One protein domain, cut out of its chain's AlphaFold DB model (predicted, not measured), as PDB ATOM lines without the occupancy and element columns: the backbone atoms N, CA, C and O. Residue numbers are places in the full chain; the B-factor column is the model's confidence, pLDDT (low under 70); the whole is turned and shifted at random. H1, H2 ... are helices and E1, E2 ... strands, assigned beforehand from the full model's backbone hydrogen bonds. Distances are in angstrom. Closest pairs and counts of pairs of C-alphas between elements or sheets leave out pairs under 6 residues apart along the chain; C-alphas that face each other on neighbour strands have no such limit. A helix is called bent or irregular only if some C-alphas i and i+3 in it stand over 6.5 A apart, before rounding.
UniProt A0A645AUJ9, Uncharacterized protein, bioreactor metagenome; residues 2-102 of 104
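This is residues 2 to 102 of the 104 residues of an uncharacterized protein of bioreactor metagenome (UniProt A0A645AUJ9). A small, strongly twisted sheet of three strands has one long helix, H3, over one face, while the loop of residues 27 to 37, with the short H2 in it, and residues 6 to 11 beside the beginning of the printed part stick out from this body. E1 and E2 make a hairpin, and E3 completes the sheet on the other side of E1. The printed part has 101 residues with three named helices and three named strands, in the order H1, H2, E1, E2, H3, E3; the sheet's order is E2, E1, E3, all antiparallel, and the class is mixed, helices and strands. It is compact, with a radius of gyration of the C-alphas of 14.7 A and spans of 45 by 39 by 22 A.

H1, residues 2 to 9, and H2, residues 32 to 35, are apart from each other and are not on the sheet. Between them, residues 20 to 21 pair, antiparallel, with residues 99 to 100 of E3, residues 98 to 101. E1, residues 42 to 50, and E2, residues 53 to 61, are an antiparallel hairpin at 162 degrees, with N 45 and O 58 2.9 A apart, within hydrogen-bond range. E2 bends by 60 degrees at residue 57. H3, residues 71 to 89, is on the sheet at a height of 9.4 A, over E2 and E1, and runs along the strands, at 4 degrees to E2 on the local plane. Its closest C-alphas to E2 are those of Leu 80 and Thr 57, 6.0 A apart. E2, H3 and E3 form a split strand-helix-strand unit, two strands running the same way with E1 between them, and its crossover is right-handed. E3 is antiparallel to E1 at 132 degrees, with N 99 and O 46 2.9 A apart, within hydrogen-bond range. Every O i to N i+4 pair of H1 is within hydrogen-bond range, against 13 of 15 in H3; H2 is too short for such a pair.

H1 begins at C-alpha 2, (166.596, 126.855, 159.927), and measures 10.4 A; H2 measures 5.2 A. E1 is 24.2 A long and E2 23.6 A. H3 runs 27.7 A from C-alpha 71 at (136.856, 128.221, 158.848), and is only just irregular: C-alphas 72 and 75 are 6.6 A apart. E3, 10.6 A, ends at C-alpha 101, (155.058, 119.398, 155.755).

The C-alphas of Ser 33 and Tyr 90, the two farthest apart, are 45.7 A apart. The printed part has no cut. The link from H1 to H2 is long, with 22 residues; that from E1 to E2 is tight. The mean pLDDT of the printed part is 73.8, and residues 23 to 41, 64 to 69, 72 and 93 to 102 are under 70.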
ATOM      1  N   GLU A   2     165.298 126.373 160.440       70.06
ATOM      2  CA  GLU A   2     166.596 126.855 159.927       70.06
ATOM      3  C   GLU A   2     167.332 125.824 159.068       70.06
ATOM      4  O   GLU A   2     167.547 126.107 157.900       70.06
ATOM      5  N   ASN A   3     167.551 124.596 159.551       74.06
ATOM      6  CA  ASN A   3     168.262 123.560 158.779       74.06
ATOM      7  C   ASN A   3     167.604 123.209 157.435       74.06
ATOM      8  O   ASN A   3     168.287 122.855 156.486       74.06
ATOM      9  N   PHE A   4     166.273 123.292 157.334       75.69
ATOM     10  CA  PHE A   4     165.592 123.046 156.060       75.69
ATOM     11  C   PHE A   4     165.717 124.232 155.117       75.69
ATOM     12  O   PHE A   4     165.894 124.040 153.926       75.69
ATOM     13  N   ILE A   5     165.607 125.458 155.637       79.56
ATOM     14  CA  ILE A   5     165.803 126.663 154.824       79.56
ATOM     15  C   ILE A   5     167.256 126.737 154.351       79.56
ATOM     16  O   ILE A   5     167.513 127.110 153.215       79.56
ATOM     17  N   GLU A   6     168.202 126.380 155.213       84.38
ATOM     18  CA  GLU A   6     169.620 126.288 154.890       84.38
ATOM     19  C   GLU A   6     169.891 125.190 153.863       84.38
ATOM     20  O   GLU A   6     170.529 125.458 152.853       84.38
ATOM     21  N   GLY A   7     169.321 123.999 154.046       82.81
ATOM     22  CA  GLY A   7     169.412 122.939 153.051       82.81
ATOM     23  C   GLY A   7     168.791 123.335 151.704       82.81
ATOM     24  O   GLY A   7     169.391 123.079 150.669       82.81
ATOM     25  N   LEU A   8     167.646 124.032 151.695       82.06
ATOM     26  CA  LEU A   8     167.058 124.578 150.463       82.06
ATOM     27  C   LEU A   8     167.995 125.583 149.784       82.06
ATOM     28  O   LEU A   8     168.106 125.580 148.565       82.06
ATOM     29  N   LYS A   9     168.658 126.449 150.561       85.69
ATOM     30  CA  LYS A   9     169.637 127.415 150.033       85.69
ATOM     31  C   LYS A   9     170.869 126.734 149.445       85.69
ATOM     32  O   LYS A   9     171.457 127.278 148.521       85.69
ATOM     33  N   ASN A  10     171.252 125.590 150.002       88.81
ATOM     34  CA  ASN A  10     172.418 124.820 149.583       88.81
ATOM     35  C   ASN A  10     172.073 123.721 148.562       88.81
ATOM     36  O   ASN A  10     172.960 122.950 148.212       88.81
ATOM     37  N   GLU A  11     170.811 123.630 148.119       81.06
ATOM     38  CA  GLU A  11     170.287 122.566 147.240       81.06
ATOM     39  C   GLU A  11     170.521 121.134 147.774       81.06
ATOM     40  O   GLU A  11     170.451 120.157 147.037       81.06
ATOM     41  N   ASP A  12     170.737 120.997 149.084       84.19
ATOM     42  CA  ASP A  12     171.044 119.742 149.779       84.19
ATOM     43  C   ASP A  12     169.821 119.254 150.572       84.19
ATOM     44  O   ASP A  12     169.861 119.028 151.784       84.19
ATOM     45  N   VAL A  13     168.663 119.214 149.905       83.06
ATOM     46  CA  VAL A  13     167.399 118.763 150.504       83.06
ATOM     47  C   VAL A  13     166.644 117.857 149.554       83.06
ATOM     48  O   VAL A  13     166.283 118.231 148.442       83.06
ATOM     49  N   GLU A  14     166.295 116.691 150.081       85.25
ATOM     50  CA  GLU A  14     165.328 115.781 149.487       85.25
ATOM     51  C   GLU A  14     163.923 116.125 150.022       85.25
ATOM     52  O   GLU A  14     163.579 115.877 151.184       85.25
ATOM     53  N   LEU A  15     163.116 116.777 149.186       82.56
ATOM     54  CA  LEU A  15     161.743 117.205 149.456       82.56
ATOM     55  C   LEU A  15     160.809 116.021 149.712       82.56
ATOM     56  O   LEU A  15     159.919 116.151 150.553       82.56
ATOM     57  N   ASP A  16     161.045 114.868 149.088       83.50
ATOM     58  CA  ASP A  16     160.265 113.646 149.325       83.50
ATOM     59  C   ASP A  16     160.335 113.201 150.797       83.50
ATOM     60  O   ASP A  16     159.338 112.766 151.370       83.50
ATOM     61  N   ASN A  17     161.465 113.440 151.472       81.81
ATOM     62  CA  ASN A  17     161.616 113.193 152.913       81.81
ATOM     63  C   ASN A  17     160.986 114.288 153.791       81.81
ATOM     64  O   ASN A  17     160.827 114.125 155.005       81.81
ATOM     65  N   CYS A  18     160.651 115.435 153.202       78.81
ATOM     66  CA  CYS A  18     160.115 116.597 153.904       78.81
ATOM     67  C   CYS A  18     158.583 116.667 153.874       78.81
ATOM     68  O   CYS A  18     157.990 117.346 154.722       78.81
ATOM     69  N   PHE A  19     157.954 116.001 152.910       79.88
ATOM     70  CA  PHE A  19     156.526 116.048 152.642       79.88
ATOM     71  C   PHE A  19     155.879 114.680 152.883       79.88
ATOM     72  O   PHE A  19     156.290 113.675 152.325       79.88
ATOM     73  N   ALA A  20     154.823 114.642 153.695       79.00
ATOM     74  CA  ALA A  20     154.053 113.433 153.980       79.00
ATOM     75  C   ALA A  20     152.654 113.513 153.346       79.00
ATOM     76  O   ALA A  20     152.077 114.604 153.323       79.00
ATOM     77  N   PRO A  21     152.064 112.401 152.872       78.25
ATOM     78  CA  PRO A  21     150.717 112.417 152.313       78.25
ATOM     79  C   PRO A  21     149.665 112.927 153.315       78.25
ATOM     80  O   PRO A  21     149.662 112.580 154.492       78.25
ATOM     81  N   LEU A  22     148.711 113.728 152.841       72.56
ATOM     82  CA  LEU A  22     147.580 114.267 153.605       72.56
ATOM     83  C   LEU A  22     146.609 113.170 154.060       72.56
ATOM     84  O   LEU A  22     145.913 113.342 155.061       72.56
ATOM     85  N   SER A  23     146.527 112.083 153.287       65.44
ATOM     86  CA  SER A  23     145.686 110.913 153.547       65.44
ATOM     87  C   SER A  23     146.245 110.020 154.651       65.44
ATOM     88  O   SER A  23     145.482 109.248 155.233       65.44
ATOM     89  N   GLU A  24     147.534 110.142 154.982       61.53
ATOM     90  CA  GLU A  24     148.074 109.477 156.155       61.53
ATOM     91  C   GLU A  24     147.409 110.066 157.394       61.53
ATOM     92  O   GLU A  24     147.635 111.208 157.805       61.53
ATOM     93  N   THR A  25     146.538 109.267 158.006       54.97
ATOM     94  CA  THR A  25     146.043 109.551 159.343       54.97
ATOM     95  C   THR A  25     147.242 109.802 160.248       54.97
ATOM     96  O   THR A  25     148.129 108.958 160.354       54.97
ATOM     97  N   GLU A  26     147.226 110.920 160.979       53.41
ATOM     98  CA  GLU A  26     148.197 111.260 162.039       53.41
ATOM     99  C   GLU A  26     148.330 110.164 163.132       53.41
ATOM    100  O   GLU A  26     149.129 110.294 164.056       53.41
ATOM    101  N   ASP A  27     147.555 109.081 163.021       46.66
ATOM    102  CA  ASP A  27     147.554 107.862 163.822       46.66
ATOM    103  C   ASP A  27     148.638 106.846 163.400       46.66
ATOM    104  O   ASP A  27     148.504 105.655 163.679       46.66
ATOM    105  N   GLN A  28     149.754 107.277 162.795       51.97
ATOM    106  CA  GLN A  28     150.962 106.449 162.855       51.97
ATOM    107  C   GLN A  28     151.261 106.194 164.343       51.97
ATOM    108  O   GLN A  28     151.356 107.137 165.135       51.97
ATOM    109  N   THR A  29     151.365 104.927 164.746       43.94
ATOM    110  CA  THR A  29     151.586 104.472 166.127       43.94
ATOM    111  C   THR A  29     152.943 104.938 166.660       43.94
ATOM    112  O   THR A  29     153.890 104.168 166.784       43.94
ATOM    113  N   LYS A  30     153.064 106.228 166.982       54.28
ATOM    114  CA  LYS A  30     154.228 106.802 167.658       54.28
ATOM    115  C   LYS A  30     154.082 106.590 169.159       54.28
ATOM    116  O   LYS A  30     153.003 106.795 169.726       54.28
ATOM    117  N   ILE A  31     155.183 106.187 169.795       56.84
ATOM    118  CA  ILE A  31     155.278 105.962 171.241       56.84
ATOM    119  C   ILE A  31     154.718 107.196 171.969       56.84
ATOM    120  O   ILE A  31     155.068 108.332 171.639       56.84
ATOM    121  N   LEU A  32     153.830 106.981 172.948       56.69
ATOM    122  CA  LEU A  32     153.098 108.030 173.681       56.69
ATOM    123  C   LEU A  32     154.008 109.142 174.242       56.69
ATOM    124  O   LEU A  32     153.581 110.291 174.350       56.69
ATOM    125  N   SER A  33     155.268 108.825 174.550       56.00
ATOM    126  CA  SER A  33     156.290 109.775 175.005       56.00
ATOM    127  C   SER A  33     156.623 110.866 173.975       56.00
ATOM    128  O   SER A  33     156.887 112.001 174.368       56.00
ATOM    129  N   PHE A  34     156.526 110.583 172.671       51.59
ATOM    130  CA  PHE A  34     156.731 111.572 171.606       51.59
ATOM    131  C   PHE A  34     155.494 112.441 171.331       51.59
ATOM    132  O   PHE A  34     155.621 113.491 170.703       51.59
ATOM    133  N   ARG A  35     154.304 112.068 171.838       50.59
ATOM    134  CA  ARG A  35     153.072 112.866 171.662       50.59
ATOM    135  C   ARG A  35     153.076 114.172 172.456       50.59
ATOM    136  O   ARG A  35     152.391 115.112 172.077       50.59
ATOM    137  N   LYS A  36     153.839 114.256 173.551       51.44
ATOM    138  CA  LYS A  36     153.804 115.417 174.458       51.44
ATOM    139  C   LYS A  36     154.627 116.624 173.988       51.44
ATOM    140  O   LYS A  36     154.586 117.643 174.666       51.44
ATOM    141  N   ARG A  37     155.389 116.541 172.884       46.38
ATOM    142  CA  ARG A  37     156.468 117.520 172.636       46.38
ATOM    143  C   ARG A  37     156.341 118.471 171.444       46.38
ATOM    144  O   ARG A  37     157.161 119.373 171.367       46.38
ATOM    145  N   ARG A  38     155.370 118.384 170.533       53.34
ATOM    146  CA  ARG A  38     155.288 119.388 169.451       53.34
ATOM    147  C   ARG A  38     153.850 119.704 169.071       53.34
ATOM    148  O   ARG A  38     153.212 118.948 168.347       53.34
ATOM    149  N   CYS A  39     153.354 120.840 169.554       53.56
ATOM    150  CA  CYS A  39     152.186 121.490 168.975       53.56
ATOM    151  C   CYS A  39     152.615 122.075 167.621       53.56
ATOM    152  O   CYS A  39     153.112 123.192 167.543       53.56
ATOM    153  N   LYS A  40     152.511 121.264 166.566       61.94
ATOM    154  CA  LYS A  40     152.838 121.654 165.192       61.94
ATOM    155  C   LYS A  40     151.663 122.443 164.629       61.94
ATOM    156  O   LYS A  40     150.727 121.863 164.077       61.94
ATOM    157  N   TRP A  41     151.660 123.750 164.875       69.44
ATOM    158  CA  TRP A  41     150.545 124.614 164.493       69.44
ATOM    159  C   TRP A  41     150.590 125.004 163.024       69.44
ATOM    160  O   TRP A  41     149.545 125.029 162.387       69.44
ATOM    161  N   LEU A  42     151.770 125.263 162.464       77.25
ATOM    162  CA  LEU A  42     151.901 125.682 161.073       77.25
ATOM    163  C   LEU A  42     152.054 124.461 160.157       77.25
ATOM    164  O   LEU A  42     152.867 123.575 160.413       77.25
ATOM    165  N   ARG A  43     151.249 124.407 159.096       78.38
ATOM    166  CA  ARG A  43     151.243 123.325 158.108       78.38
ATOM    167  C   ARG A  43     151.309 123.924 156.715       78.38
ATOM    168  O   ARG A  43     150.504 124.796 156.399       78.38
ATOM    169  N   ILE A  44     152.258 123.450 155.916       83.69
ATOM    170  CA  ILE A  44     152.422 123.846 154.514       83.69
ATOM    171  C   ILE A  44     151.771 122.773 153.647       83.69
ATOM    172  O   ILE A  44     152.024 121.583 153.857       83.69
ATOM    173  N   TYR A  45     150.937 123.207 152.707       84.69
ATOM    174  CA  TYR A  45     150.228 122.364 151.755       84.69
ATOM    175  C   TYR A  45     150.925 122.411 150.397       84.69
ATOM    176  O   TYR A  45     151.223 123.494 149.885       84.69
ATOM    177  N   ALA A  46     151.166 121.241 149.812       86.25
ATOM    178  CA  ALA A  46     151.758 121.126 148.489       86.25
ATOM    179  C   ALA A  46     151.162 119.961 147.688       86.25
ATOM    180  O   ALA A  46     150.628 118.998 148.245       86.25
ATOM    181  N   ILE A  47     151.273 120.062 146.368       85.44
ATOM    182  CA  ILE A  47     150.935 119.014 145.403       85.44
ATOM    183  C   ILE A  47     152.251 118.508 144.814       85.44
ATOM    184  O   ILE A  47     153.062 119.322 144.368       85.44
ATOM    185  N   ARG A  48     152.475 117.190 144.834       85.75
ATOM    186  CA  ARG A  48     153.628 116.586 144.157       85.75
ATOM    187  C   ARG A  48     153.369 116.579 142.656       85.75
ATOM    188  O   ARG A  48     152.306 116.136 142.226       85.75
ATOM    189  N   ILE A  49     154.325 117.103 141.898       84.19
ATOM    190  CA  ILE A  49     154.311 117.073 140.432       84.19
ATOM    191  C   ILE A  49     155.204 115.930 139.942       84.19
ATOM    192  O   ILE A  49     154.797 115.188 139.063       84.19
ATOM    193  N   ASP A  50     156.390 115.779 140.532       82.56
ATOM    194  CA  ASP A  50     157.366 114.740 140.183       82.56
ATOM    195  C   ASP A  50     158.245 114.424 141.411       82.56
ATOM    196  O   ASP A  50     158.080 115.043 142.472       82.56
ATOM    197  N   GLU A  51     159.170 113.475 141.284       84.56
ATOM    198  CA  GLU A  51     160.192 113.173 142.289       84.56
ATOM    199  C   GLU A  51     160.923 114.451 142.706       84.56
ATOM    200  O   GLU A  51     161.469 115.187 141.880       84.56
ATOM    201  N   ASN A  52     160.923 114.740 144.008       84.12
ATOM    202  CA  ASN A  52     161.558 115.927 144.562       84.12
ATOM    203  C   ASN A  52     161.027 117.262 143.978       84.12
ATOM    204  O   ASN A  52     161.711 118.284 144.054       84.12
ATOM    205  N   LEU A  53     159.808 117.287 143.411       84.75
ATOM    206  CA  LEU A  53     159.193 118.473 142.803       84.75
ATOM    207  C   LEU A  53     157.768 118.704 143.318       84.75
ATOM    208  O   LEU A  53     156.839 117.930 143.076       84.75
ATOM    209  N   TYR A  54     157.578 119.843 143.985       86.00
ATOM    210  CA  TYR A  54     156.333 120.170 144.674       86.00
ATOM    211  C   TYR A  54     155.847 121.582 144.349       86.00
ATOM    212  O   TYR A  54     156.588 122.557 144.475       86.00
ATOM    213  N   ALA A  55     154.561 121.709 144.022       86.00
ATOM    214  CA  ALA A  55     153.869 122.990 143.952       86.00
ATOM    215  C   ALA A  55     153.243 123.323 145.308       86.00
ATOM    216  O   ALA A  55     152.289 122.676 145.744       86.00
ATOM    217  N   VAL A  56     153.767 124.349 145.977       87.25
ATOM    218  CA  VAL A  56     153.199 124.854 147.234       87.25
ATOM    219  C   VAL A  56     151.931 125.645 146.925       87.25
ATOM    220  O   VAL A  56     151.980 126.655 146.227       87.25
ATOM    221  N   THR A  57     150.794 125.199 147.459       86.69
ATOM    222  CA  THR A  57     149.498 125.861 147.235       86.69
ATOM    223  C   THR A  57     149.170 126.867 148.329       86.69
ATOM    224  O   THR A  57     148.452 127.826 148.072       86.69
ATOM    225  N   GLY A  58     149.678 126.650 149.546       84.75
ATOM    226  CA  GLY A  58     149.367 127.496 150.690       84.75
ATOM    227  C   GLY A  58     149.832 126.920 152.023       84.75
ATOM    228  O   GLY A  58     150.646 125.995 152.093       84.75
ATOM    229  N   GLY A  59     149.309 127.480 153.107       84.00
ATOM    230  CA  GLY A  59     149.644 127.073 154.463       84.00
ATOM    231  C   GLY A  59     148.613 127.557 155.474       84.00
ATOM    232  O   GLY A  59     147.995 128.599 155.299       84.00
ATOM    233  N   ALA A  60     148.437 126.809 156.562       81.44
ATOM    234  CA  ALA A  60     147.518 127.183 157.637       81.44
ATOM    235  C   ALA A  60     148.118 126.968 159.017       81.44
ATOM    236  O   ALA A  60     148.870 126.021 159.256       81.44
ATOM    237  N   ILE A  61     147.645 127.785 159.955       79.44
ATOM    238  CA  ILE A  61     147.693 127.473 161.378       79.44
ATOM    239  C   ILE A  61     146.555 126.482 161.658       79.44
ATOM    240  O   ILE A  61     145.388 126.856 161.750       79.44
ATOM    241  N   LYS A  62     146.869 125.188 161.737       74.44
ATOM    242  CA  LYS A  62     145.894 124.112 161.954       74.44
ATOM    243  C   LYS A  62     145.964 123.632 163.403       74.44
ATOM    244  O   LYS A  62     146.869 122.900 163.795       74.44
ATOM    245  N   ILE A  63     144.956 124.038 164.170       71.94
ATOM    246  CA  ILE A  63     144.778 123.686 165.586       71.94
ATOM    247  C   ILE A  63     143.933 122.404 165.735       71.94
ATOM    248  O   ILE A  63     144.067 121.671 166.712       71.94
ATOM    249  N   THR A  64     143.080 122.094 164.753       67.56
ATOM    250  CA  THR A  64     142.148 120.953 164.773       67.56
ATOM    251  C   THR A  64     142.671 119.741 163.993       67.56
ATOM    252  O   THR A  64     143.406 119.890 163.022       67.56
ATOM    253  N   LYS A  65     142.258 118.514 164.365       65.88
ATOM    254  CA  LYS A  65     142.680 117.261 163.687       65.88
ATOM    255  C   LYS A  65     142.204 117.198 162.224       65.88
ATOM    256  O   LYS A  65     142.976 116.862 161.325       65.88
ATOM    257  N   LYS A  66     140.942 117.559 161.963       67.56
ATOM    258  CA  LYS A  66     140.321 117.541 160.626       67.56
ATOM    259  C   LYS A  66     140.274 118.937 160.006       67.56
ATOM    260  O   LYS A  66     140.011 119.913 160.704       67.56
ATOM    261  N   MET A  67     140.500 119.011 158.692       64.94
ATOM    262  CA  MET A  67     140.308 120.249 157.922       64.94
ATOM    263  C   MET A  67     138.822 120.523 157.649       64.94
ATOM    264  O   MET A  67     138.409 121.667 157.481       64.94
ATOM    265  N   GLN A  68     137.990 119.477 157.623       66.88
ATOM    266  CA  GLN A  68     136.557 119.624 157.400       66.88
ATOM    267  C   GLN A  68     135.900 120.349 158.584       66.88
ATOM    268  O   GLN A  68     136.002 119.902 159.725       66.88
ATOM    269  N   GLY A  69     135.199 121.448 158.299       61.84
ATOM    270  CA  GLY A  69     134.374 122.166 159.277       61.84
ATOM    271  C   GLY A  69     135.067 123.299 160.041       61.84
ATOM    272  O   GLY A  69     134.386 123.992 160.789       61.84
ATOM    273  N   HIS A  70     136.369 123.547 159.834       71.56
ATOM    274  CA  HIS A  70     137.053 124.709 160.417       71.56
ATOM    275  C   HIS A  70     137.198 125.830 159.386       71.56
ATOM    276  O   HIS A  70     137.669 125.596 158.272       71.56
ATOM    277  N   LYS A  71     136.819 127.059 159.754       70.56
ATOM    278  CA  LYS A  71     136.856 128.221 158.848       70.56
ATOM    279  C   LYS A  71     138.259 128.442 158.264       70.56
ATOM    280  O   LYS A  71     138.385 128.643 157.062       70.56
ATOM    281  N   ASP A  72     139.284 128.294 159.100       66.75
ATOM    282  CA  ASP A  72     140.672 128.615 158.741       66.75
ATOM    283  C   ASP A  72     141.328 127.610 157.784       66.75
ATOM    284  O   ASP A  72     142.269 127.956 157.086       66.75
ATOM    285  N   THR A  73     140.840 126.367 157.714       73.25
ATOM    286  CA  THR A  73     141.398 125.334 156.817       73.25
ATOM    287  C   THR A  73     140.484 125.009 155.637       73.25
ATOM    288  O   THR A  73     140.908 124.330 154.703       73.25
ATOM    289  N   LYS A  74     139.246 125.523 155.636       78.25
ATOM    290  CA  LYS A  74     138.291 125.352 154.533       78.25
ATOM    291  C   LYS A  74     138.766 126.041 153.252       78.25
ATOM    292  O   LYS A  74     138.631 125.459 152.179       78.25
ATOM    293  N   ASN A  75     139.318 127.248 153.367       81.12
ATOM    294  CA  ASN A  75     139.823 128.000 152.216       81.12
ATOM    295  C   ASN A  75     141.047 127.312 151.603       81.12
ATOM    296  O   ASN A  75     141.066 127.082 150.399       81.12
ATOM    297  N   GLU A  76     141.997 126.881 152.435       82.06
ATOM    298  CA  GLU A  76     143.166 126.115 151.982       82.06
ATOM    299  C   GLU A  76     142.762 124.805 151.301       82.06
ATOM    300  O   GLU A  76     143.296 124.463 150.252       82.06
ATOM    301  N   LEU A  77     141.770 124.082 151.843       82.12
ATOM    302  CA  LEU A  77     141.256 122.867 151.205       82.12
ATOM    303  C   LEU A  77     140.643 123.159 149.828       82.12
ATOM    304  O   LEU A  77     140.823 122.379 148.894       82.12
ATOM    305  N   ALA A  78     139.909 124.265 149.693       84.62
ATOM    306  CA  ALA A  78     139.345 124.678 148.411       84.62
ATOM    307  C   ALA A  78     140.448 125.041 147.405       84.62
ATOM    308  O   ALA A  78     140.388 124.596 146.261       84.62
ATOM    309  N   GLN A  79     141.478 125.773 147.837       84.31
ATOM    310  CA  GLN A  79     142.617 126.154 147.000       84.31
ATOM    311  C   GLN A  79     143.440 124.944 146.550       84.31
ATOM    312  O   GLN A  79     143.843 124.862 145.393       84.31
ATOM    313  N   LEU A  80     143.654 123.986 147.448       83.88
ATOM    314  CA  LEU A  80     144.353 122.735 147.181       83.88
ATOM    315  C   LEU A  80     143.603 121.887 146.139       83.88
ATOM    316  O   LEU A  80     144.205 121.421 145.173       83.88
ATOM    317  N   ASN A  81     142.279 121.751 146.281       84.06
ATOM    318  CA  ASN A  81     141.446 121.068 145.286       84.06
ATOM    319  C   ASN A  81     141.444 121.801 143.938       84.06
ATOM    320  O   ASN A  81     141.644 121.169 142.907       84.06
ATOM    321  N   TYR A  82     141.278 123.127 143.946       88.12
ATOM    322  CA  TYR A  82     141.299 123.938 142.729       88.12
ATOM    323  C   TYR A  82     142.631 123.816 141.983       88.12
ATOM    324  O   TYR A  82     142.645 123.580 140.781       88.12
ATOM    325  N   SER A  83     143.753 123.938 142.698       87.12
ATOM    326  CA  SER A  83     145.093 123.866 142.105       87.12
ATOM    327  C   SER A  83     145.354 122.490 141.497       87.12
ATOM    328  O   SER A  83     145.907 122.401 140.407       87.12
ATOM    329  N   ARG A  84     144.893 121.417 142.152       82.56
ATOM    330  CA  ARG A  84     144.945 120.058 141.600       82.56
ATOM    331  C   ARG A  84     144.140 119.948 140.311       82.56
ATOM    332  O   ARG A  84     144.650 119.442 139.320       82.56
ATOM    333  N   ASP A  85     142.886 120.390 140.331       85.88
ATOM    334  CA  ASP A  85     141.996 120.266 139.174       85.88
ATOM    335  C   ASP A  85     142.526 121.088 137.990       85.88
ATOM    336  O   ASP A  85     142.463 120.639 136.846       85.88
ATOM    337  N   TRP A  86     143.135 122.242 138.278       89.00
ATOM    338  CA  TRP A  86     143.870 123.043 137.306       89.00
ATOM    339  C   TRP A  86     145.061 122.262 136.731       89.00
ATOM    340  O   TRP A  86     145.100 122.051 135.526       89.00
ATOM    341  N   LEU A  87     145.978 121.745 137.557       84.50
ATOM    342  CA  LEU A  87     147.149 120.978 137.087       84.50
ATOM    343  C   LEU A  87     146.746 119.779 136.213       84.50
ATOM    344  O   LEU A  87     147.290 119.599 135.122       84.50
ATOM    345  N   LYS A  88     145.718 119.032 136.637       82.81
ATOM    346  CA  LYS A  88     145.147 117.917 135.869       82.81
ATOM    347  C   LYS A  88     144.595 118.371 134.516       82.81
ATOM    348  O   LYS A  88     144.813 117.699 133.513       82.81
ATOM    349  N   HIS A  89     143.897 119.506 134.468       86.56
ATOM    350  CA  HIS A  89     143.347 120.048 133.223       86.56
ATOM    351  C   HIS A  89     144.435 120.386 132.193       86.56
ATOM    352  O   HIS A  89     144.224 120.188 130.999       86.56
ATOM    353  N   TYR A  90     145.604 120.847 132.646       87.31
ATOM    354  CA  TYR A  90     146.749 121.146 131.777       87.31
ATOM    355  C   TYR A  90     147.620 119.923 131.451       87.31
ATOM    356  O   TYR A  90     148.639 120.071 130.780       87.31
ATOM    357  N   GLY A  91     147.226 118.719 131.884       79.56
ATOM    358  CA  GLY A  91     147.961 117.485 131.596       79.56
ATOM    359  C   GLY A  91     149.271 117.349 132.370       79.56
ATOM    360  O   GLY A  91     150.145 116.595 131.955       79.56
ATOM    361  N   ILE A  92     149.420 118.079 133.477       79.94
ATOM    362  CA  ILE A  92     150.528 117.874 134.406       79.94
ATOM    363  C   ILE A  92     150.137 116.664 135.252       79.94
ATOM    364  O   ILE A  92     149.192 116.741 136.042       79.94
ATOM    365  N   GLU A  93     150.798 115.529 135.021       63.75
ATOM    366  CA  GLU A  93     150.589 114.335 135.836       63.75
ATOM    367  C   GLU A  93     150.933 114.668 137.288       63.75
ATOM    368  O   GLU A  93     151.985 115.212 137.602       63.75
ATOM    369  N   THR A  94     149.978 114.410 138.172       62.53
ATOM    370  CA  THR A  94     150.133 114.576 139.613       62.53
ATOM    371  C   THR A  94     149.779 113.247 140.237       62.53
ATOM    372  O   THR A  94     148.679 112.741 139.976       62.53
ATOM    373  N   ASP A  95     150.630 112.720 141.111       62.03
ATOM    374  CA  ASP A  95     150.169 111.705 142.049       62.03
ATOM    375  C   ASP A  95     148.957 112.263 142.790       62.03
ATOM    376  O   ASP A  95     148.979 113.386 143.293       62.03
ATOM    377  N   GLU A  96     147.869 111.501 142.867       57.88
ATOM    378  CA  GLU A  96     146.601 111.973 143.449       57.88
ATOM    379  C   GLU A  96     146.685 112.289 144.957       57.88
ATOM    380  O   GLU A  96     145.692 112.648 145.599       57.88
ATOM    381  N   SER A  97     147.878 112.154 145.526       60.19
ATOM    382  CA  SER A  97     148.210 112.422 146.907       60.19
ATOM    383  C   SER A  97     148.469 113.911 147.115       60.19
ATOM    384  O   SER A  97     149.319 114.534 146.485       60.19
ATOM    385  N   PHE A  98     147.748 114.501 148.059       62.50
ATOM    386  CA  PHE A  98     148.131 115.794 148.612       62.50
ATOM    387  C   PHE A  98     149.259 115.592 149.608       62.50
ATOM    388  O   PHE A  98     149.247 114.595 150.324       62.50
ATOM    389  N   TYR A  99     150.173 116.547 149.715       66.06
ATOM    390  CA  TYR A  99     151.310 116.436 150.612       66.06
ATOM    391  C   TYR A  99     151.366 117.592 151.605       66.06
ATOM    392  O   TYR A  99     150.927 118.716 151.348       66.06
ATOM    393  N   LEU A 100     151.903 117.288 152.778       67.75
ATOM    394  CA  LEU A 100     151.991 118.168 153.924       67.75
ATOM    395  C   LEU A 100     153.376 118.126 154.534       67.75
ATOM    396  O   LEU A 100     153.911 117.056 154.816       67.75
ATOM    397  N   ARG A 101     153.888 119.297 154.891       66.25
ATOM    398  CA  ARG A 101     155.058 119.398 155.755       66.25
ATOM    399  C   ARG A 101     154.638 119.798 157.162       66.25
ATOM    400  O   ARG A 101     153.951 120.802 157.352       66.25
ATOM    401  N   PHE A 102     155.035 118.986 158.140       57.69
ATOM    402  CA  PHE A 102     154.584 119.100 159.532       57.69
ATOM    403  C   PHE A 102     155.624 119.717 160.477       57.69
ATOM    404  O   PHE A 102     155.278 120.057 161.602       57.69
TER     405      PHE A 102